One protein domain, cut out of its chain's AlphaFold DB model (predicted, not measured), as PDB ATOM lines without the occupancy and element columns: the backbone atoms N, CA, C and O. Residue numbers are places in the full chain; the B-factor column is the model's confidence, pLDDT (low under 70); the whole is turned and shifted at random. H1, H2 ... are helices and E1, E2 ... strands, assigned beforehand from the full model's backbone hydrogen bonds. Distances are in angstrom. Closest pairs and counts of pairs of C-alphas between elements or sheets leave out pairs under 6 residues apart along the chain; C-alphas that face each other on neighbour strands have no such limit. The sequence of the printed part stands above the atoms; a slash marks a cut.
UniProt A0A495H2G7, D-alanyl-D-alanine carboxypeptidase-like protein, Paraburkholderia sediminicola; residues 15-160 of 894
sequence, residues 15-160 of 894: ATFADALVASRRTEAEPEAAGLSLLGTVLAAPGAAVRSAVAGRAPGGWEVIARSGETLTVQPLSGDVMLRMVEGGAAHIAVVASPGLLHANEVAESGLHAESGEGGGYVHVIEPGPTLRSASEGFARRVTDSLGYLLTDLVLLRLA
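AT A GLANCE: This is residues 15 to 160 of the 894 residues of the protein "D-alanyl-D-alanine carboxypeptidase-like protein" of Paraburkholderia sediminicola (UniProt A0A495H2G7). One strongly twisted sheet of six strands runs through this domain, with short helices spread over it: E1, E6, E2 and E3 form one wing, and the sheet turns off into a second wing of E4 and E5. H3 packs on the first wing, H1 reaches the join of the wings at E3 and E4, H4 covers E4, and H2 only grazes the sheet. The printed part has 146 residues, with four named helices and six named strands in the order H1 H2 H3 E1 E2 E3 H4 E4 E5 E6; the sheet's order is E1 E6 E2 E3 E4 E5, antiparallel throughout. The class is mixed, helices and strands, with under half of the residues, 67, in named elements. The whole is compact, with a radius of gyration of the C-alphas of 14.4 A, and spans 41 by 36 by 29 A.

IN THESE COORDINATES: Find C-alpha 15 at (-14.443, 17.104, 18.723); from there H1, residues 15 to 26, runs 16.9 A. After it come H2, residues 39 to 44, and H3, residues 46 to 54, 12.4 A long. Look next for E1, residues 62 to 66, 11.9 A long, then E2, residues 81 to 86, 16.0 A. E3, residues 90 to 96, starts at C-alpha 90, (-4.482, 13.273, 38.069), and is the longest strand by residues, 19.8 A. H4 is residues 104 to 109. Then follow E4, residues 121 to 126, 16.5 A, and E5, residues 139 to 142, 10.2 A. E6, residues 154 to 159, 16.9 A long, ends at C-alpha 159, (-11.485, 27.638, 23.621).

HOW THE PARTS SIT: Begin at E2 and E3, a hairpin at 153 degrees, where N 84 and O 92 are 2.9 A apart. On the other side of E2 is E6, with N 83 and O 155 at 2.9 A. E6 also pairs with the edge strand E1, where you find N 63 and O 158 at 2.7 A. The pairing of E3 is staggered: residues 90 to 95 pair with E2, residues 95 to 96 with E4, and N 95 and O 126 are 2.8 A apart. E4 and the other edge strand, E5, form a hairpin at 139 degrees, with N 123 and O 141 at 2.9 A. H1, H3 and H4 with this sheet make two layers, helices on one face of a sheet. H3 is on it, and the C-alphas of Gly 47 and Ala 90, its closest to E3, are 5.0 A apart. H1 is on it at a height of 9.2 A, only just over E3 and E4 with 3 C-alphas falling on each; its closest C-alphas to E3 are Ala 15 and Val 95, 6.2 A. H4 is on it at a height of 9.1 A, over E4 and along the strands, at 27 degrees to E4 on the local plane; the C-alphas of Ala 104 and Gly 121 are their closest, 6.4 A. H2 only grazes the sheet with residues 39 to 43; it is close to H3 but not clearly touching, the closest C-alphas being Val 42 and Ala 49, 6.2 A. Every O i to N i+4 pair is within hydrogen-bond range in H1, H2 and H3; H4 has 0 of 2, and 1 of 3 O i to N i+3 pairs.

THE WHOLE: The two C-alphas farthest apart are those of Glu 30 and Leu 147, 42.6 A. The printed part has no cut. Long links join H1 to H2, E1 to E2, H4 to E4, E4 to E5 and E5 to E6. The mean pLDDT of the printed part is 71.5; look for values under 70 at 62 residues, among them 27 to 61, 86 to 91 and 103 to 111.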
ATOM      1  N   ALA A  15     -13.759  18.391  18.598       75.69
ATOM      2  CA  ALA A  15     -14.443  17.104  18.723       75.69
ATOM      3  C   ALA A  15     -13.988  16.131  17.622       75.69
ATOM      4  O   ALA A  15     -13.617  14.994  17.905       75.69
ATOM      5  N   THR A  16     -13.897  16.607  16.376       75.38
ATOM      6  CA  THR A  16     -13.403  15.809  15.237       75.38
ATOM      7  C   THR A  16     -11.966  15.321  15.467       75.38
ATOM      8  O   THR A  16     -11.642  14.160  15.216       75.38
ATOM      9  N   PHE A  17     -11.097  16.186  15.997       73.31
ATOM     10  CA  PHE A  17      -9.721  15.825  16.334       73.31
ATOM     11  C   PHE A  17      -9.636  14.813  17.488       73.31
ATOM     12  O   PHE A  17      -8.844  13.873  17.420       73.31
ATOM     13  N   ALA A  18     -10.444  14.980  18.540       77.94
ATOM     14  CA  ALA A  18     -10.480  14.043  19.662       77.94
ATOM     15  C   ALA A  18     -10.884  12.629  19.209       77.94
ATOM     16  O   ALA A  18     -10.294  11.650  19.666       77.94
ATOM     17  N   ASP A  19     -11.828  12.527  18.273       78.00
ATOM     18  CA  ASP A  19     -12.281  11.253  17.709       78.00
ATOM     19  C   ASP A  19     -11.190  10.587  16.845       78.00
ATOM     20  O   ASP A  19     -10.909   9.393  16.982       78.00
ATOM     21  N   ALA A  20     -10.473  11.379  16.037       73.81
ATOM     22  CA  ALA A  20      -9.309  10.912  15.281       73.81
ATOM     23  C   ALA A  20      -8.163  10.429  16.196       73.81
ATOM     24  O   ALA A  20      -7.510   9.426  15.898       73.81
ATOM     25  N   LEU A  21      -7.945  11.093  17.338       74.50
ATOM     26  CA  LEU A  21      -6.955  10.690  18.341       74.50
ATOM     27  C   LEU A  21      -7.340   9.377  19.043       74.50
ATOM     28  O   LEU A  21      -6.470   8.556  19.336       74.50
ATOM     29  N   VAL A  22      -8.633   9.152  19.306       78.44
ATOM     30  CA  VAL A  22      -9.134   7.861  19.806       78.44
ATOM     31  C   VAL A  22      -8.853   6.754  18.790       78.44
ATOM     32  O   VAL A  22      -8.346   5.696  19.170       78.44
ATOM     33  N   ALA A  23      -9.119   7.005  17.505       76.19
ATOM     34  CA  ALA A  23      -8.850   6.048  16.436       76.19
ATOM     35  C   ALA A  23      -7.353   5.707  16.323       76.19
ATOM     36  O   ALA A  23      -7.008   4.526  16.297       76.19
ATOM     37  N   SER A  24      -6.459   6.705  16.346       71.44
ATOM     38  CA  SER A  24      -5.010   6.471  16.235       71.44
ATOM     39  C   SER A  24      -4.438   5.705  17.437       71.44
ATOM     40  O   SER A  24      -3.602   4.817  17.264       71.44
ATOM     41  N   ARG A  25      -4.930   5.993  18.655       72.44
ATOM     42  CA  ARG A  25      -4.539   5.286  19.889       72.44
ATOM     43  C   ARG A  25      -5.015   3.834  19.919       72.44
ATOM     44  O   ARG A  25      -4.335   3.003  20.509       72.44
ATOM     45  N   ARG A  26      -6.150   3.514  19.284       75.19
ATOM     46  CA  ARG A  26      -6.648   2.129  19.155       75.19
ATOM     47  C   ARG A  26      -5.822   1.286  18.186       75.19
ATOM     48  O   ARG A  26      -5.769   0.073  18.350       75.19
ATOM     49  N   THR A  27      -5.203   1.910  17.185       69.00
ATOM     50  CA  THR A  27      -4.430   1.217  16.143       69.00
ATOM     51  C   THR A  27      -2.914   1.279  16.354       69.00
ATOM     52  O   THR A  27      -2.184   0.884  15.452       69.00
ATOM     53  N   GLU A  28      -2.438   1.804  17.493       59.12
ATOM     54  CA  GLU A  28      -1.011   2.061  17.790       59.12
ATOM     55  C   GLU A  28      -0.277   2.858  16.688       59.12
ATOM     56  O   GLU A  28       0.934   2.738  16.503       59.12
ATOM     57  N   ALA A  29      -1.005   3.692  15.940       54.88
ATOM     58  CA  ALA A  29      -0.435   4.507  14.873       54.88
ATOM     59  C   ALA A  29       0.055   5.854  15.433       54.88
ATOM     60  O   ALA A  29      -0.664   6.515  16.188       54.88
ATOM     61  N   GLU A  30       1.265   6.276  15.046       47.25
ATOM     62  CA  GLU A  30       1.816   7.603  15.364       47.25
ATOM     63  C   GLU A  30       0.860   8.703  14.850       47.25
ATOM     64  O   GLU A  30       0.549   8.727  13.655       47.25
ATOM     65  N   PRO A  31       0.346   9.596  15.717       47.72
ATOM     66  CA  PRO A  31      -0.622  10.610  15.308       47.72
ATOM     67  C   PRO A  31       0.019  11.663  14.387       47.72
ATOM     68  O   PRO A  31       1.105  12.168  14.668       47.72
ATOM     69  N   GLU A  32      -0.671  12.043  13.302       44.34
ATOM     70  CA  GLU A  32      -0.237  13.135  12.418       44.34
ATOM     71  C   GLU A  32      -0.052  14.448  13.203       44.34
ATOM     72  O   GLU A  32      -0.937  14.918  13.923       44.34
ATOM     73  N   ALA A  33       1.120  15.067  13.037       46.06
ATOM     74  CA  ALA A  33       1.659  16.143  13.873       46.06
ATOM     75  C   ALA A  33       0.938  17.513  13.786       46.06
ATOM     76  O   ALA A  33       1.442  18.502  14.318       46.06
ATOM     77  N   ALA A  34      -0.230  17.613  13.145       44.12
ATOM     78  CA  ALA A  34      -0.870  18.899  12.844       44.12
ATOM     79  C   ALA A  34      -1.920  19.377  13.873       44.12
ATOM     80  O   ALA A  34      -2.288  20.549  13.850       44.12
ATOM     81  N   GLY A  35      -2.377  18.531  14.809       39.19
ATOM     82  CA  GLY A  35      -3.380  18.907  15.829       39.19
ATOM     83  C   GLY A  35      -2.833  19.184  17.239       39.19
ATOM     84  O   GLY A  35      -3.591  19.377  18.189       39.19
ATOM     85  N   LEU A  36      -1.507  19.209  17.405       45.56
ATOM     86  CA  LEU A  36      -0.840  19.273  18.712       45.56
ATOM     87  C   LEU A  36      -0.900  20.637  19.427       45.56
ATOM     88  O   LEU A  36      -0.433  20.735  20.559       45.56
ATOM     89  N   SER A  37      -1.460  21.694  18.828       52.75
ATOM     90  CA  SER A  37      -1.219  23.056  19.333       52.75
ATOM     91  C   SER A  37      -2.239  23.615  20.342       52.75
ATOM     92  O   SER A  37      -1.908  24.616  20.972       52.75
ATOM     93  N   LEU A  38      -3.427  23.019  20.542       51.41
ATOM     94  CA  LEU A  38      -4.442  23.569  21.475       51.41
ATOM     95  C   LEU A  38      -5.011  22.552  22.479       51.41
ATOM     96  O   LEU A  38      -4.993  22.821  23.680       51.41
ATOM     97  N   LEU A  39      -5.429  21.357  22.040       57.34
ATOM     98  CA  LEU A  39      -5.824  20.273  22.958       57.34
ATOM     99  C   LEU A  39      -4.596  19.601  23.612       57.34
ATOM    100  O   LEU A  39      -4.674  19.091  24.730       57.34
ATOM    101  N   GLY A  40      -3.443  19.638  22.929       56.09
ATOM    102  CA  GLY A  40      -2.192  18.996  23.349       56.09
ATOM    103  C   GLY A  40      -1.651  19.500  24.688       56.09
ATOM    104  O   GLY A  40      -1.137  18.710  25.474       56.09
ATOM    105  N   THR A  41      -1.826  20.785  25.008       58.38
ATOM    106  CA  THR A  41      -1.355  21.371  26.276       58.38
ATOM    107  C   THR A  41      -2.171  20.883  27.477       58.38
ATOM    108  O   THR A  41      -1.609  20.617  28.539       58.38
ATOM    109  N   VAL A  42      -3.488  20.713  27.303       60.66
ATOM    110  CA  VAL A  42      -4.385  20.174  28.339       60.66
ATOM    111  C   VAL A  42      -4.192  18.660  28.479       60.66
ATOM    112  O   VAL A  42      -4.102  18.168  29.600       60.66
ATOM    113  N   LEU A  43      -4.041  17.936  27.363       60.84
ATOM    114  CA  LEU A  43      -3.756  16.495  27.347       60.84
ATOM    115  C   LEU A  43      -2.386  16.132  27.948       60.84
ATOM    116  O   LEU A  43      -2.265  15.077  28.567       60.84
ATOM    117  N   ALA A  44      -1.362  16.977  27.785       60.16
ATOM    118  CA  ALA A  44      -0.013  16.713  28.293       60.16
ATOM    119  C   ALA A  44       0.127  16.935  29.809       60.16
ATOM    120  O   ALA A  44       0.972  16.305  30.445       60.16
ATOM    121  N   ALA A  45      -0.684  17.822  30.401       63.44
ATOM    122  CA  ALA A  45      -0.626  18.140  31.831       63.44
ATOM    123  C   ALA A  45      -2.016  18.401  32.467       63.44
ATOM    124  O   ALA A  45      -2.231  19.469  33.057       63.44
ATOM    125  N   PRO A  46      -2.951  17.426  32.431       63.72
ATOM    126  CA  PRO A  46      -4.333  17.581  32.907       63.72
ATOM    127  C   PRO A  46      -4.435  18.120  34.338       63.72
ATOM    128  O   PRO A  46      -5.197  19.045  34.618       63.72
ATOM    129  N   GLY A  47      -3.611  17.598  35.252       61.44
ATOM    130  CA  GLY A  47      -3.616  18.024  36.654       61.44
ATOM    131  C   GLY A  47      -3.160  19.474  36.865       61.44
ATOM    132  O   GLY A  47      -3.609  20.127  37.805       61.44
ATOM    133  N   ALA A  48      -2.292  20.015  36.001       64.62
ATOM    134  CA  ALA A  48      -1.871  21.416  36.085       64.62
ATOM    135  C   ALA A  48      -2.961  22.369  35.569       64.62
ATOM    136  O   ALA A  48      -3.193  23.411  36.183       64.62
ATOM    137  N   ALA A  49      -3.666  21.982  34.497       65.12
ATOM    138  CA  ALA A  49      -4.798  22.735  33.958       65.12
ATOM    139  C   ALA A  49      -5.947  22.839  34.975       65.12
ATOM    140  O   ALA A  49      -6.449  23.938  35.218       65.12
ATOM    141  N   VAL A  50      -6.277  21.732  35.654       65.31
ATOM    142  CA  VAL A  50      -7.254  21.721  36.754       65.31
ATOM    143  C   VAL A  50      -6.827  22.651  37.890       65.31
ATOM    144  O   VAL A  50      -7.612  23.500  38.304       65.31
ATOM    145  N   ARG A  51      -5.580  22.550  38.379       66.25
ATOM    146  CA  ARG A  51      -5.095  23.409  39.478       66.25
ATOM    147  C   ARG A  51      -5.151  24.897  39.128       66.25
ATOM    148  O   ARG A  51      -5.493  25.704  39.987       66.25
ATOM    149  N   SER A  52      -4.842  25.260  37.880       66.50
ATOM    150  CA  SER A  52      -4.966  26.642  37.404       66.50
ATOM    151  C   SER A  52      -6.424  27.106  37.403       66.50
ATOM    152  O   SER A  52      -6.723  28.172  37.945       66.50
ATOM    153  N   ALA A  53      -7.333  26.297  36.849       63.84
ATOM    154  CA  ALA A  53      -8.748  26.645  36.739       63.84
ATOM    155  C   ALA A  53      -9.438  26.752  38.113       63.84
ATOM    156  O   ALA A  53     -10.197  27.696  38.343       63.84
ATOM    157  N   VAL A  54      -9.101  25.856  39.051       62.06
ATOM    158  CA  VAL A  54      -9.555  25.909  40.455       62.06
ATOM    159  C   VAL A  54      -9.018  27.154  41.172       62.06
ATOM    160  O   VAL A  54      -9.742  27.782  41.933       62.06
ATOM    161  N   ALA A  55      -7.785  27.584  40.878       60.19
ATOM    162  CA  ALA A  55      -7.207  28.824  41.408       60.19
ATOM    163  C   ALA A  55      -7.727  30.107  40.716       60.19
ATOM    164  O   ALA A  55      -7.153  31.185  40.891       60.19
ATOM    165  N   GLY A  56      -8.784  30.003  39.902       55.91
ATOM    166  CA  GLY A  56      -9.416  31.136  39.226       55.91
ATOM    167  C   GLY A  56      -8.669  31.643  37.989       55.91
ATOM    168  O   GLY A  56      -9.010  32.708  37.480       55.91
ATOM    169  N   ARG A  57      -7.667  30.909  37.486       62.84
ATOM    170  CA  ARG A  57      -6.874  31.288  36.308       62.84
ATOM    171  C   ARG A  57      -7.158  30.358  35.131       62.84
ATOM    172  O   ARG A  57      -6.900  29.158  35.202       62.84
ATOM    173  N   ALA A  58      -7.618  30.929  34.024       61.12
ATOM    174  CA  ALA A  58      -7.761  30.238  32.747       61.12
ATOM    175  C   ALA A  58      -6.414  29.632  32.280       61.12
ATOM    176  O   ALA A  58      -5.417  30.360  32.216       61.12
ATOM    177  N   PRO A  59      -6.345  28.323  31.958       64.50
ATOM    178  CA  PRO A  59      -5.204  27.752  31.243       64.50
ATOM    179  C   PRO A  59      -4.996  28.506  29.918       64.50
ATOM    180  O   PRO A  59      -5.968  28.862  29.261       64.50
ATOM    181  N   GLY A  60      -3.751  28.791  29.519       60.00
ATOM    182  CA  GLY A  60      -3.475  29.649  28.355       60.00
ATOM    183  C   GLY A  60      -4.220  29.206  27.085       60.00
ATOM    184  O   GLY A  60      -4.064  28.066  26.656       60.00
ATOM    185  N   GLY A  61      -5.029  30.102  26.506       67.38
ATOM    186  CA  GLY A  61      -5.868  29.836  25.324       67.38
ATOM    187  C   GLY A  61      -7.275  29.288  25.616       67.38
ATOM    188  O   GLY A  61      -8.058  29.118  24.684       67.38
ATOM    189  N   TRP A  62      -7.618  29.050  26.885       73.75
ATOM    190  CA  TRP A  62      -8.900  28.491  27.318       73.75
ATOM    191  C   TRP A  62      -9.657  29.458  28.228       73.75
ATOM    192  O   TRP A  62      -9.067  30.143  29.055       73.75
ATOM    193  N   GLU A  63     -10.973  29.482  28.107       79.56
ATOM    194  CA  GLU A  63     -11.908  30.127  29.018       79.56
ATOM    195  C   GLU A  63     -12.504  29.074  29.962       79.56
ATOM    196  O   GLU A  63     -12.794  27.948  29.552       79.56
ATOM    197  N   VAL A  64     -12.679  29.425  31.239       81.19
ATOM    198  CA  VAL A  64     -13.386  28.572  32.205       81.19
ATOM    199  C   VAL A  64     -14.875  28.889  32.112       81.19
ATOM    200  O   VAL A  64     -15.283  29.973  32.515       81.19
ATOM    201  N   ILE A  65     -15.666  27.949  31.589       80.81
ATOM    202  CA  ILE A  65     -17.118  28.111  31.402       80.81
ATOM    203  C   ILE A  65     -17.880  27.870  32.701       80.81
ATOM    204  O   ILE A  65     -18.840  28.574  32.996       80.81
ATOM    205  N   ALA A  66     -17.447  26.880  33.477       79.31
ATOM    206  CA  ALA A  66     -17.986  26.613  34.802       79.31
ATOM    207  C   ALA A  66     -16.919  25.932  35.663       79.31
ATOM    208  O   ALA A  66     -16.208  25.027  35.201       79.31
ATOM    209  N   ARG A  67     -16.801  26.366  36.920       78.94
ATOM    210  CA  ARG A  67     -15.979  25.699  37.936       78.94
ATOM    211  C   ARG A  67     -16.794  24.654  38.689       78.94
ATOM    212  O   ARG A  67     -18.020  24.667  38.685       78.94
ATOM    213  N   SER A  68     -16.078  23.771  39.370       75.19
ATOM    214  CA  SER A  68     -16.646  22.796  40.300       75.19
ATOM    215  C   SER A  68     -17.641  23.465  41.258       75.19
ATOM    216  O   SER A  68     -17.312  24.461  41.905       75.19
ATOM    217  N   GLY A  69     -18.864  22.934  41.311       63.50
ATOM    218  CA  GLY A  69     -19.948  23.453  42.144       63.50
ATOM    219  C   GLY A  69     -20.614  24.744  41.651       63.50
ATOM    220  O   GLY A  69     -21.561  25.193  42.293       63.50
ATOM    221  N   GLU A  70     -20.174  25.350  40.541       71.12
ATOM    222  CA  GLU A  70     -20.858  26.503  39.940       71.12
ATOM    223  C   GLU A  70     -22.058  26.055  39.096       71.12
ATOM    224  O   GLU A  70     -22.087  24.966  38.517       71.12
ATOM    225  N   THR A  71     -23.070  26.914  38.997       66.19
ATOM    226  CA  THR A  71     -24.211  26.686  38.108       66.19
ATOM    227  C   THR A  71     -23.760  26.772  36.653       66.19
ATOM    228  O   THR A  71     -23.126  27.750  36.248       66.19
ATOM    229  N   LEU A  72     -24.110  25.770  35.845       73.62
ATOM    230  CA  LEU A  72     -23.808  25.787  34.419       73.62
ATOM    231  C   LEU A  72     -24.803  26.716  33.707       73.62
ATOM    232  O   LEU A  72     -25.907  26.317  33.354       73.62
ATOM    233  N   THR A  73     -24.416  27.978  33.538       62.34
ATOM    234  CA  THR A  73     -25.269  29.040  32.967       62.34
ATOM    235  C   THR A  73     -25.198  29.132  31.442       62.34
ATOM    236  O   THR A  73     -25.950  29.888  30.829       62.34
ATOM    237  N   VAL A  74     -24.310  28.358  30.817       71.62
ATOM    238  CA  VAL A  74     -24.072  28.356  29.371       71.62
ATOM    239  C   VAL A  74     -24.218  26.932  28.847       71.62
ATOM    240  O   VAL A  74     -23.700  25.994  29.448       71.62
ATOM    241  N   GLN A  75     -24.898  26.767  27.710       75.00
ATOM    242  CA  GLN A  75     -25.024  25.461  27.060       75.00
ATOM    243  C   GLN A  75     -23.638  24.922  26.651       75.00
ATOM    244  O   GLN A  75     -22.855  25.671  26.041       75.00
ATOM    245  N   PRO A  76     -23.330  23.644  26.950       84.38
ATOM    246  CA  PRO A  76     -22.160  22.969  26.403       84.38
ATOM    247  C   PRO A  76     -22.192  22.998  24.875       84.38
ATOM    248  O   PRO A  76     -23.230  22.748  24.260       84.38
ATOM    249  N   LEU A  77     -21.061  23.309  24.257       82.69
ATOM    250  CA  LEU A  77     -20.882  23.272  22.811       82.69
ATOM    251  C   LEU A  77     -19.991  22.092  22.435       82.69
ATOM    252  O   LEU A  77     -19.166  21.648  23.233       82.69
ATOM    253  N   SER A  78     -20.140  21.603  21.201       81.81
ATOM    254  CA  SER A  78     -19.171  20.658  20.635       81.81
ATOM    255  C   SER A  78     -17.758  21.248  20.750       81.81
ATOM    256  O   SER A  78     -17.585  22.458  20.616       81.81
ATOM    257  N   GLY A  79     -16.776  20.426  21.116       76.06
ATOM    258  CA  GLY A  79     -15.396  20.859  21.335       76.06
ATOM    259  C   GLY A  79     -15.087  21.457  22.717       76.06
ATOM    260  O   GLY A  79     -13.908  21.673  23.011       76.06
ATOM    261  N   ASP A  80     -16.081  21.679  23.589       87.81
ATOM    262  CA  ASP A  80     -15.820  22.017  24.996       87.81
ATOM    263  C   ASP A  80     -15.071  20.872  25.696       87.81
ATOM    264  O   ASP A  80     -15.303  19.690  25.433       87.81
ATOM    265  N   VAL A  81     -14.163  21.214  26.610       84.81
ATOM    266  CA  VAL A  81     -13.306  20.247  27.303       84.81
ATOM    267  C   VAL A  81     -13.710  20.124  28.760       84.81
ATOM    268  O   VAL A  81     -13.719  21.094  29.518       84.81
ATOM    269  N   MET A  82     -13.982  18.892  29.164       87.19
ATOM    270  CA  MET A  82     -14.322  18.514  30.520       87.19
ATOM    271  C   MET A  82     -13.123  17.873  31.216       87.19
ATOM    272  O   MET A  82     -12.575  16.871  30.746       87.19
ATOM    273  N   LEU A  83     -12.742  18.434  32.364       81.25
ATOM    274  CA  LEU A  83     -11.674  17.921  33.218       81.25
ATOM    275  C   LEU A  83     -12.262  17.407  34.527       81.25
ATOM    276  O   LEU A  83     -12.817  18.189  35.295       81.25
ATOM    277  N   ARG A  84     -12.108  16.109  34.796       82.19
ATOM    278  CA  ARG A  84     -12.599  15.465  36.017       82.19
ATOM    279  C   ARG A  84     -11.447  15.041  36.920       82.19
ATOM    280  O   ARG A  84     -10.566  14.301  36.495       82.19
ATOM    281  N   MET A  85     -11.424  15.531  38.149       71.06
ATOM    282  CA  MET A  85     -10.391  15.261  39.144       71.06
ATOM    283  C   MET A  85     -10.459  13.816  39.624       71.06
ATOM    284  O   MET A  85     -11.538  13.294  39.887       71.06
ATOM    285  N   VAL A  86      -9.296  13.181  39.767       64.25
ATOM    286  CA  VAL A  86      -9.169  11.824  40.304       64.25
ATOM    287  C   VAL A  86      -8.239  11.853  41.516       64.25
ATOM    288  O   VAL A  86      -7.307  12.664  41.591       64.25
ATOM    289  N   GLU A  87      -8.500  10.978  42.483       48.56
ATOM    290  CA  GLU A  87      -7.713  10.857  43.710       48.56
ATOM    291  C   GLU A  87      -6.220  10.642  43.377       48.56
ATOM    292  O   GLU A  87      -5.871   9.819  42.531       48.56
ATOM    293  N   GLY A  88      -5.332  11.446  43.976       45.97
ATOM    294  CA  GLY A  88      -3.895  11.471  43.646       45.97
ATOM    295  C   GLY A  88      -3.436  12.604  42.711       45.97
ATOM    296  O   GLY A  88      -2.249  12.694  42.401       45.97
ATOM    297  N   GLY A  89      -4.329  13.509  42.288       49.97
ATOM    298  CA  GLY A  89      -3.963  14.746  41.573       49.97
ATOM    299  C   GLY A  89      -3.830  14.614  40.049       49.97
ATOM    300  O   GLY A  89      -3.369  15.552  39.388       49.97
ATOM    301  N   ALA A  90      -4.244  13.470  39.497       58.81
ATOM    302  CA  ALA A  90      -4.482  13.273  38.069       58.81
ATOM    303  C   ALA A  90      -5.877  13.801  37.677       58.81
ATOM    304  O   ALA A  90      -6.746  13.968  38.531       58.81
ATOM    305  N   ALA A  91      -6.104  14.067  36.388       64.94
ATOM    306  CA  ALA A  91      -7.432  14.417  35.887       64.94
ATOM    307  C   ALA A  91      -7.764  13.659  34.596       64.94
ATOM    308  O   ALA A  91      -6.912  13.497  33.720       64.94
ATOM    309  N   HIS A  92      -9.004  13.183  34.515       77.75
ATOM    310  CA  HIS A  92      -9.596  12.529  33.359       77.75
ATOM    311  C   HIS A  92     -10.141  13.582  32.386       77.75
ATOM    312  O   HIS A  92     -10.789  14.537  32.811       77.75
ATOM    313  N   ILE A  93      -9.889  13.404  31.087       81.69
ATOM    314  CA  ILE A  93     -10.274  14.359  30.040       81.69
ATOM    315  C   ILE A  93     -11.375  13.749  29.178       81.69
ATOM    316  O   ILE A  93     -11.220  12.633  28.682       81.69
ATOM    317  N   ALA A  94     -12.445  14.510  28.960       88.50
ATOM    318  CA  ALA A  94     -13.450  14.224  27.945       88.50
ATOM    319  C   ALA A  94     -13.725  15.484  27.110       88.50
ATOM    320  O   ALA A  94     -13.602  16.601  27.611       88.50
ATOM    321  N   VAL A  95     -14.078  15.309  25.840       87.00
ATOM    322  CA  VAL A  95     -14.422  16.397  24.912       87.00
ATOM    323  C   VAL A  95     -15.890  16.268  24.544       87.00
ATOM    324  O   VAL A  95     -16.340  15.174  24.218       87.00
ATOM    325  N   VAL A  96     -16.645  17.360  24.598       89.44
ATOM    326  CA  VAL A  96     -18.063  17.377  24.227       89.44
ATOM    327  C   VAL A  96     -18.198  17.097  22.732       89.44
ATOM    328  O   VAL A  96     -17.664  17.827  21.901       89.44
ATOM    329  N   ALA A  97     -18.897  16.019  22.392       82.56
ATOM    330  CA  ALA A  97     -19.084  15.565  21.019       82.56
ATOM    331  C   ALA A  97     -20.253  16.293  20.340       82.56
ATOM    332  O   ALA A  97     -20.140  16.730  19.194       82.56
ATOM    333  N   SER A  98     -21.356  16.485  21.067       81.31
ATOM    334  CA  SER A  98     -22.572  17.146  20.579       81.31
ATOM    335  C   SER A  98     -22.976  18.277  21.527       81.31
ATOM    336  O   SER A  98     -22.870  18.094  22.739       81.31
ATOM    337  N   PRO A  99     -23.437  19.433  21.010       76.31
ATOM    338  CA  PRO A  99     -23.858  20.547  21.851       76.31
ATOM    339  C   PRO A  99     -25.126  20.203  22.642       76.31
ATOM    340  O   PRO A  99     -25.939  19.385  22.209       76.31
ATOM    341  N   GLY A 100     -25.316  20.907  23.753       72.44
ATOM    342  CA  GLY A 100     -26.483  20.788  24.615       72.44
ATOM    343  C   GLY A 100     -26.229  19.969  25.879       72.44
ATOM    344  O   GLY A 100     -25.323  19.138  25.958       72.44
ATOM    345  N   LEU A 101     -27.055  20.236  26.885       80.12
ATOM    346  CA  LEU A 101     -27.146  19.468  28.119       80.12
ATOM    347  C   LEU A 101     -28.404  18.595  28.058       80.12
ATOM    348  O   LEU A 101     -29.495  19.115  27.851       80.12
ATOM    349  N   LEU A 102     -28.242  17.289  28.243       70.38
ATOM    350  CA  LEU A 102     -29.323  16.305  28.245       70.38
ATOM    351  C   LEU A 102     -29.661  15.912  29.680       70.38
ATOM    352  O   LEU A 102     -28.774  15.579  30.459       70.38
ATOM    353  N   HIS A 103     -30.928  15.870  30.050       69.81
ATOM    354  CA  HIS A 103     -31.341  15.243  31.300       69.81
ATOM    355  C   HIS A 103     -31.165  13.720  31.232       69.81
ATOM    356  O   HIS A 103     -31.204  13.118  30.160       69.81
ATOM    357  N   ALA A 104     -31.006  13.062  32.385       62.16
ATOM    358  CA  ALA A 104     -30.797  11.609  32.468       62.16
ATOM    359  C   ALA A 104     -31.822  10.771  31.663       62.16
ATOM    360  O   ALA A 104     -31.484   9.716  31.131       62.16
ATOM    361  N   ASN A 105     -33.068  11.243  31.545       56.12
ATOM    362  CA  ASN A 105     -34.114  10.624  30.723       56.12
ATOM    363  C   ASN A 105     -33.941  10.870  29.212       56.12
ATOM    364  O   ASN A 105     -34.275   9.991  28.425       56.12
ATOM    365  N   GLU A 106     -33.391  12.015  28.813       64.06
ATOM    366  CA  GLU A 106     -33.165  12.402  27.411       64.06
ATOM    367  C   GLU A 106     -31.936  11.705  26.805       64.06
ATOM    368  O   GLU A 106     -31.858  11.514  25.590       64.06
ATOM    369  N   VAL A 107     -30.986  11.271  27.642       64.88
ATOM    370  CA  VAL A 107     -29.787  10.526  27.215       64.88
ATOM    371  C   VAL A 107     -30.170   9.217  26.520       64.88
ATOM    372  O   VAL A 107     -29.731   8.958  25.401       64.88
ATOM    373  N   ALA A 108     -31.035   8.417  27.150       59.47
ATOM    374  CA  ALA A 108     -31.486   7.146  26.585       59.47
ATOM    375  C   ALA A 108     -32.381   7.347  25.347       59.47
ATOM    376  O   ALA A 108     -32.303   6.574  24.396       59.47
ATOM    377  N   GLU A 109     -33.196   8.408  25.338       54.72
ATOM    378  CA  GLU A 109     -34.047   8.789  24.200       54.72
ATOM    379  C   GLU A 109     -33.217   9.256  22.990       54.72
ATOM    380  O   GLU A 109     -33.618   9.043  21.847       54.72
ATOM    381  N   SER A 110     -32.017   9.794  23.232       59.66
ATOM    382  CA  SER A 110     -31.040  10.174  22.200       59.66
ATOM    383  C   SER A 110     -30.179   8.999  21.705       59.66
ATOM    384  O   SER A 110     -29.256   9.204  20.918       59.66
ATOM    385  N   GLY A 111     -30.446   7.770  22.168       69.94
ATOM    386  CA  GLY A 111     -29.661   6.578  21.828       69.94
ATOM    387  C   GLY A 111     -28.269   6.540  22.470       69.94
ATOM    388  O   GLY A 111     -27.408   5.792  22.011       69.94
ATOM    389  N   LEU A 112     -28.040   7.351  23.510       79.00
ATOM    390  CA  LEU A 112     -26.770   7.447  24.220       79.00
ATOM    391  C   LEU A 112     -26.770   6.583  25.495       79.00
ATOM    392  O   LEU A 112     -27.799   6.343  26.126       79.00
ATOM    393  N   HIS A 113     -25.583   6.154  25.909       82.31
ATOM    394  CA  HIS A 113     -25.327   5.373  27.112       82.31
ATOM    395  C   HIS A 113     -24.828   6.287  28.231       82.31
ATOM    396  O   HIS A 113     -23.727   6.833  28.148       82.31
ATOM    397  N   ALA A 114     -25.624   6.444  29.285       81.88
ATOM    398  CA  ALA A 114     -25.252   7.242  30.447       81.88
ATOM    399  C   ALA A 114     -24.144   6.567  31.277       81.88
ATOM    400  O   ALA A 114     -24.165   5.356  31.489       81.88
ATOM    401  N   GLU A 115     -23.215   7.365  31.807       82.06
ATOM    402  CA  GLU A 115     -22.190   6.918  32.762       82.06
ATOM    403  C   GLU A 115     -22.790   6.273  34.023       82.06
ATOM    404  O   GLU A 115     -22.259   5.292  34.541       82.06
ATOM    405  N   SER A 116     -23.886   6.839  34.525       74.50
ATOM    406  CA  SER A 116     -24.617   6.357  35.694       74.50
ATOM    407  C   SER A 116     -26.111   6.634  35.524       74.50
ATOM    408  O   SER A 116     -26.496   7.479  34.717       74.50
ATOM    409  N   GLY A 117     -26.952   5.946  36.298       61.94
ATOM    410  CA  GLY A 117     -28.399   6.200  36.354       61.94
ATOM    411  C   GLY A 117     -28.801   7.333  37.306       61.94
ATOM    412  O   GLY A 117     -29.958   7.403  37.711       61.94
ATOM    413  N   GLU A 118     -27.855   8.166  37.736       59.75
ATOM    414  CA  GLU A 118     -28.112   9.222  38.713       59.75
ATOM    415  C   GLU A 118     -28.755  10.457  38.058       59.75
ATOM    416  O   GLU A 118     -28.476  10.800  36.917       59.75
ATOM    417  N   GLY A 119     -29.633  11.167  38.766       62.44
ATOM    418  CA  GLY A 119     -30.284  12.355  38.202       62.44
ATOM    419  C   GLY A 119     -29.293  13.498  37.944       62.44
ATOM    420  O   GLY A 119     -28.438  13.775  38.781       62.44
ATOM    421  N   GLY A 120     -29.411  14.211  36.826       76.50
ATOM    422  CA  GLY A 120     -28.524  15.329  36.491       76.50
ATOM    423  C   GLY A 120     -28.511  15.661  35.013       76.50
ATOM    424  O   GLY A 120     -29.233  15.035  34.233       76.50
ATOM    425  N   GLY A 121     -27.710  16.659  34.652       81.00
ATOM    426  CA  GLY A 121     -27.413  16.985  33.265       81.00
ATOM    427  C   GLY A 121     -26.212  16.188  32.770       81.00
ATOM    428  O   GLY A 121     -25.204  16.029  33.462       81.00
ATOM    429  N   TYR A 122     -26.336  15.690  31.554       89.38
ATOM    430  CA  TYR A 122     -25.414  14.819  30.863       89.38
ATOM    431  C   TYR A 122     -25.013  15.447  29.543       89.38
ATOM    432  O   TYR A 122     -25.783  16.172  28.920       89.38
ATOM    433  N   VAL A 123     -23.807  15.140  29.094       90.38
ATOM    434  CA  VAL A 123     -23.308  15.607  27.807       90.38
ATOM    435  C   VAL A 123     -22.716  14.426  27.057       90.38
ATOM    436  O   VAL A 123     -22.042  13.583  27.649       90.38
ATOM    437  N   HIS A 124     -22.986  14.353  25.756       91.88
ATOM    438  CA  HIS A 124     -22.371  13.379  24.861       91.88
ATOM    439  C   HIS A 124     -20.876  13.689  24.707       91.88
ATOM    440  O   HIS A 124     -20.531  14.819  24.352       91.88
ATOM    441  N   VAL A 125     -19.989  12.723  24.972       92.25
ATOM    442  CA  VAL A 125     -18.537  12.964  25.016       92.25
ATOM    443  C   VAL A 125     -17.698  11.966  24.214       92.25
ATOM    444  O   VAL A 125     -18.059  10.805  24.048       92.25
ATOM    445  N   ILE A 126     -16.520  12.430  23.801       89.06
ATOM    446  CA  ILE A 126     -15.382  11.649  23.304       89.06
ATOM    447  C   ILE A 126     -14.329  11.575  24.415       89.06
ATOM    448  O   ILE A 126     -13.991  12.588  25.033       89.06
ATOM    449  N   GLU A 127     -13.770  10.391  24.658       89.06
ATOM    450  CA  GLU A 127     -12.747  10.170  25.684       89.06
ATOM    451  C   GLU A 127     -11.422   9.735  25.043       89.06
ATOM    452  O   GLU A 127     -11.240   8.556  24.749       89.06
ATOM    453  N   PRO A 128     -10.457  10.651  24.838       73.00
ATOM    454  CA  PRO A 128      -9.130  10.298  24.326       73.00
ATOM    455  C   PRO A 128      -8.182   9.744  25.411       73.00
ATOM    456  O   PRO A 128      -7.015   9.460  25.128       73.00
ATOM    457  N   GLY A 129      -8.651   9.652  26.662       67.31
ATOM    458  CA  GLY A 129      -7.896   9.287  27.864       67.31
ATOM    459  C   GLY A 129      -7.871   7.779  28.177       67.31
ATOM    460  O   GLY A 129      -8.027   6.965  27.274       67.31
ATOM    461  N   PRO A 130      -7.635   7.370  29.442       62.34
ATOM    462  CA  PRO A 130      -7.332   5.977  29.809       62.34
ATOM    463  C   PRO A 130      -8.434   4.966  29.453       62.34
ATOM    464  O   PRO A 130      -8.150   3.781  29.319       62.34
ATOM    465  N   THR A 131      -9.674   5.423  29.274       74.31
ATOM    466  CA  THR A 131     -10.726   4.665  28.590       74.31
ATOM    467  C   THR A 131     -10.999   5.354  27.261       74.31
ATOM    468  O   THR A 131     -11.466   6.487  27.245       74.31
ATOM    469  N   LEU A 132     -10.662   4.693  26.154       80.81
ATOM    470  CA  LEU A 132     -10.833   5.251  24.816       80.81
ATOM    471  C   LEU A 132     -12.290   5.112  24.375       80.81
ATOM    472  O   LEU A 132     -12.745   3.976  24.226       80.81
ATOM    473  N   ARG A 133     -12.982   6.223  24.104       86.88
ATOM    474  CA  ARG A 133     -14.353   6.231  23.554       86.88
ATOM    475  C   ARG A 133     -14.493   7.226  22.414       86.88
ATOM    476  O   ARG A 133     -14.163   8.398  22.596       86.88
ATOM    477  N   SER A 134     -14.989   6.763  21.272       86.06
ATOM    478  CA  SER A 134     -15.327   7.616  20.127       86.06
ATOM    479  C   SER A 134     -16.739   8.189  20.259       86.06
ATOM    480  O   SER A 134     -17.572   7.642  20.982       86.06
ATOM    481  N   ALA A 135     -17.046   9.243  19.505       83.69
ATOM    482  CA  ALA A 135     -18.391   9.823  19.454       83.69
ATOM    483  C   ALA A 135     -19.450   8.797  19.000       83.69
ATOM    484  O   ALA A 135     -20.591   8.814  19.447       83.69
ATOM    485  N   SER A 136     -19.075   7.860  18.127       83.31
ATOM    486  CA  SER A 136     -19.975   6.812  17.623       83.31
ATOM    487  C   SER A 136     -20.419   5.791  18.676       83.31
ATOM    488  O   SER A 136     -21.400   5.085  18.453       83.31
ATOM    489  N   GLU A 137     -19.732   5.702  19.818       84.31
ATOM    490  CA  GLU A 137     -20.129   4.824  20.928       84.31
ATOM    491  C   GLU A 137     -21.260   5.422  21.773       84.31
ATOM    492  O   GLU A 137     -21.827   4.739  22.630       84.31
ATOM    493  N   GLY A 138     -21.603   6.688  21.517       86.19
ATOM    494  CA  GLY A 138     -22.757   7.346  22.102       86.19
ATOM    495  C   GLY A 138     -22.670   7.446  23.618       86.19
ATOM    496  O   GLY A 138     -23.665   7.226  24.294       86.19
ATOM    497  N   PHE A 139     -21.494   7.702  24.193       90.19
ATOM    498  CA  PHE A 139     -21.334   7.736  25.648       90.19
ATOM    499  C   PHE A 139     -21.625   9.128  26.216       90.19
ATOM    500  O   PHE A 139     -21.040  10.122  25.786       90.19
ATOM    501  N   ALA A 140     -22.503   9.206  27.214       90.25
ATOM    502  CA  ALA A 140     -22.876  10.452  27.865       90.25
ATOM    503  C   ALA A 140     -22.371  10.494  29.309       90.25
ATOM    504  O   ALA A 140     -22.686   9.623  30.125       90.25
ATOM    505  N   ARG A 141     -21.621  11.544  29.649       90.62
ATOM    506  CA  ARG A 141     -21.135  11.770  31.012       90.62
ATOM    507  C   ARG A 141     -22.012  12.732  31.770       90.62
ATOM    508  O   ARG A 141     -22.475  13.716  31.203       90.62
ATOM    509  N   ARG A 142     -22.182  12.465  33.064       90.69
ATOM    510  CA  ARG A 142     -22.866  13.379  33.976       90.69
ATOM    511  C   ARG A 142     -21.958  14.584  34.222       90.69
ATOM    512  O   ARG A 142     -20.809  14.421  34.626       90.69
ATOM    513  N   VAL A 143     -22.470  15.776  33.947       87.44
ATOM    514  CA  VAL A 143     -21.741  17.050  34.051       87.44
ATOM    515  C   VAL A 143     -22.311  17.910  35.167       87.44
ATOM    516  O   VAL A 143     -21.559  18.593  35.863       87.44
ATOM    517  N   THR A 144     -23.623  17.826  35.386       80.56
ATOM    518  CA  THR A 144     -24.292  18.501  36.493       80.56
ATOM    519  C   THR A 144     -25.031  17.522  37.392       80.56
ATOM    520  O   THR A 144     -25.417  16.419  36.994       80.56
ATOM    521  N   ASP A 145     -25.237  17.926  38.638       73.69
ATOM    522  CA  ASP A 145     -26.159  17.231  39.525       73.69
ATOM    523  C   ASP A 145     -27.627  17.436  39.113       73.69
ATOM    524  O   ASP A 145     -27.935  18.173  38.173       73.69
ATOM    525  N   SER A 146     -28.556  16.777  39.816       60.62
ATOM    526  CA  SER A 146     -30.010  16.786  39.539       60.62
ATOM    527  C   SER A 146     -30.662  18.166  39.581       60.62
ATOM    528  O   SER A 146     -31.854  18.302  39.339       60.62
ATOM    529  N   LEU A 147     -29.889  19.175  39.932       50.97
ATOM    530  CA  LEU A 147     -30.328  20.521  40.181       50.97
ATOM    531  C   LEU A 147     -29.634  21.529  39.216       50.97
ATOM    532  O   LEU A 147     -29.859  22.736  39.336       50.97
ATOM    533  N   GLY A 148     -28.699  21.085  38.357       57.78
ATOM    534  CA  GLY A 148     -28.023  21.919  37.345       57.78
ATOM    535  C   GLY A 148     -26.680  22.569  37.731       57.78
ATOM    536  O   GLY A 148     -26.232  23.476  37.028       57.78
ATOM    537  N   TYR A 149     -26.018  22.149  38.820       70.56
ATOM    538  CA  TYR A 149     -24.683  22.670  39.177       70.56
ATOM    539  C   TYR A 149     -23.625  21.666  38.757       70.56
ATOM    540  O   TYR A 149     -23.858  20.459  38.808       70.56
ATOM    541  N   LEU A 150     -22.469  22.174  38.343       80.88
ATOM    542  CA  LEU A 150     -21.341  21.369  37.914       80.88
ATOM    543  C   LEU A 150     -20.868  20.455  39.050       80.88
ATOM    544  O   LEU A 150     -20.731  20.906  40.190       80.88
ATOM    545  N   LEU A 151     -20.605  19.180  38.747       81.00
ATOM    546  CA  LEU A 151     -20.142  18.224  39.756       81.00
ATOM    547  C   LEU A 151     -18.862  18.716  40.453       81.00
ATOM    548  O   LEU A 151     -18.011  19.377  39.852       81.00
ATOM    549  N   THR A 152     -18.715  18.392  41.741       76.75
ATOM    550  CA  THR A 152     -17.643  18.943  42.590       76.75
ATOM    551  C   THR A 152     -16.238  18.479  42.192       76.75
ATOM    552  O   THR A 152     -15.232  19.040  42.628       76.75
ATOM    553  N   ASP A 153     -16.149  17.455  41.355       77.94
ATOM    554  CA  ASP A 153     -14.919  16.913  40.800       77.94
ATOM    555  C   ASP A 153     -14.642  17.404  39.370       77.94
ATOM    556  O   ASP A 153     -13.707  16.916  38.746       77.94
ATOM    557  N   LEU A 154     -15.404  18.364  38.839       81.50
ATOM    558  CA  LEU A 154     -15.407  18.695  37.413       81.50
ATOM    559  C   LEU A 154     -15.119  20.180  37.149       81.50
ATOM    560  O   LEU A 154     -15.502  21.057  37.918       81.50
ATOM    561  N   VAL A 155     -14.430  20.471  36.043       81.81
ATOM    562  CA  VAL A 155     -14.280  21.819  35.471       81.81
ATOM    563  C   VAL A 155     -14.574  21.756  33.974       81.81
ATOM    564  O   VAL A 155     -14.090  20.849  33.292       81.81
ATOM    565  N   LEU A 156     -15.335  22.729  33.462       86.31
ATOM    566  CA  LEU A 156     -15.658  22.848  32.040       86.31
ATOM    567  C   LEU A 156     -14.901  24.023  31.409       86.31
ATOM    568  O   LEU A 156     -14.957  25.153  31.902       86.31
ATOM    569  N   LEU A 157     -14.194  23.752  30.313       84.19
ATOM    570  CA  LEU A 157     -13.370  24.708  29.580       84.19
ATOM    571  C   LEU A 157     -13.862  24.855  28.139       84.19
ATOM    572  O   LEU A 157     -14.268  23.878  27.513       84.19
ATOM    573  N   ARG A 158     -13.732  26.057  27.586       85.12
ATOM    574  CA  ARG A 158     -13.979  26.355  26.169       85.12
ATOM    575  C   ARG A 158     -12.780  27.064  25.577       85.12
ATOM    576  O   ARG A 158     -12.050  27.750  26.284       85.12
ATOM    577  N   LEU A 159     -12.555  26.911  24.281       75.81
ATOM    578  CA  LEU A 159     -11.485  27.638  23.621       75.81
ATOM    579  C   LEU A 159     -11.795  29.141  23.576       75.81
ATOM    580  O   LEU A 159     -12.841  29.537  23.060       75.81
ATOM    581  N   ALA A 160     -10.890  29.973  24.098       65.69
ATOM    582  CA  ALA A 160     -11.090  31.417  24.143       65.69
ATOM    583  C   ALA A 160     -11.052  31.995  22.717       65.69
ATOM    584  O   ALA A 160     -10.022  31.939  22.041       65.69
TER     585      ALA A 160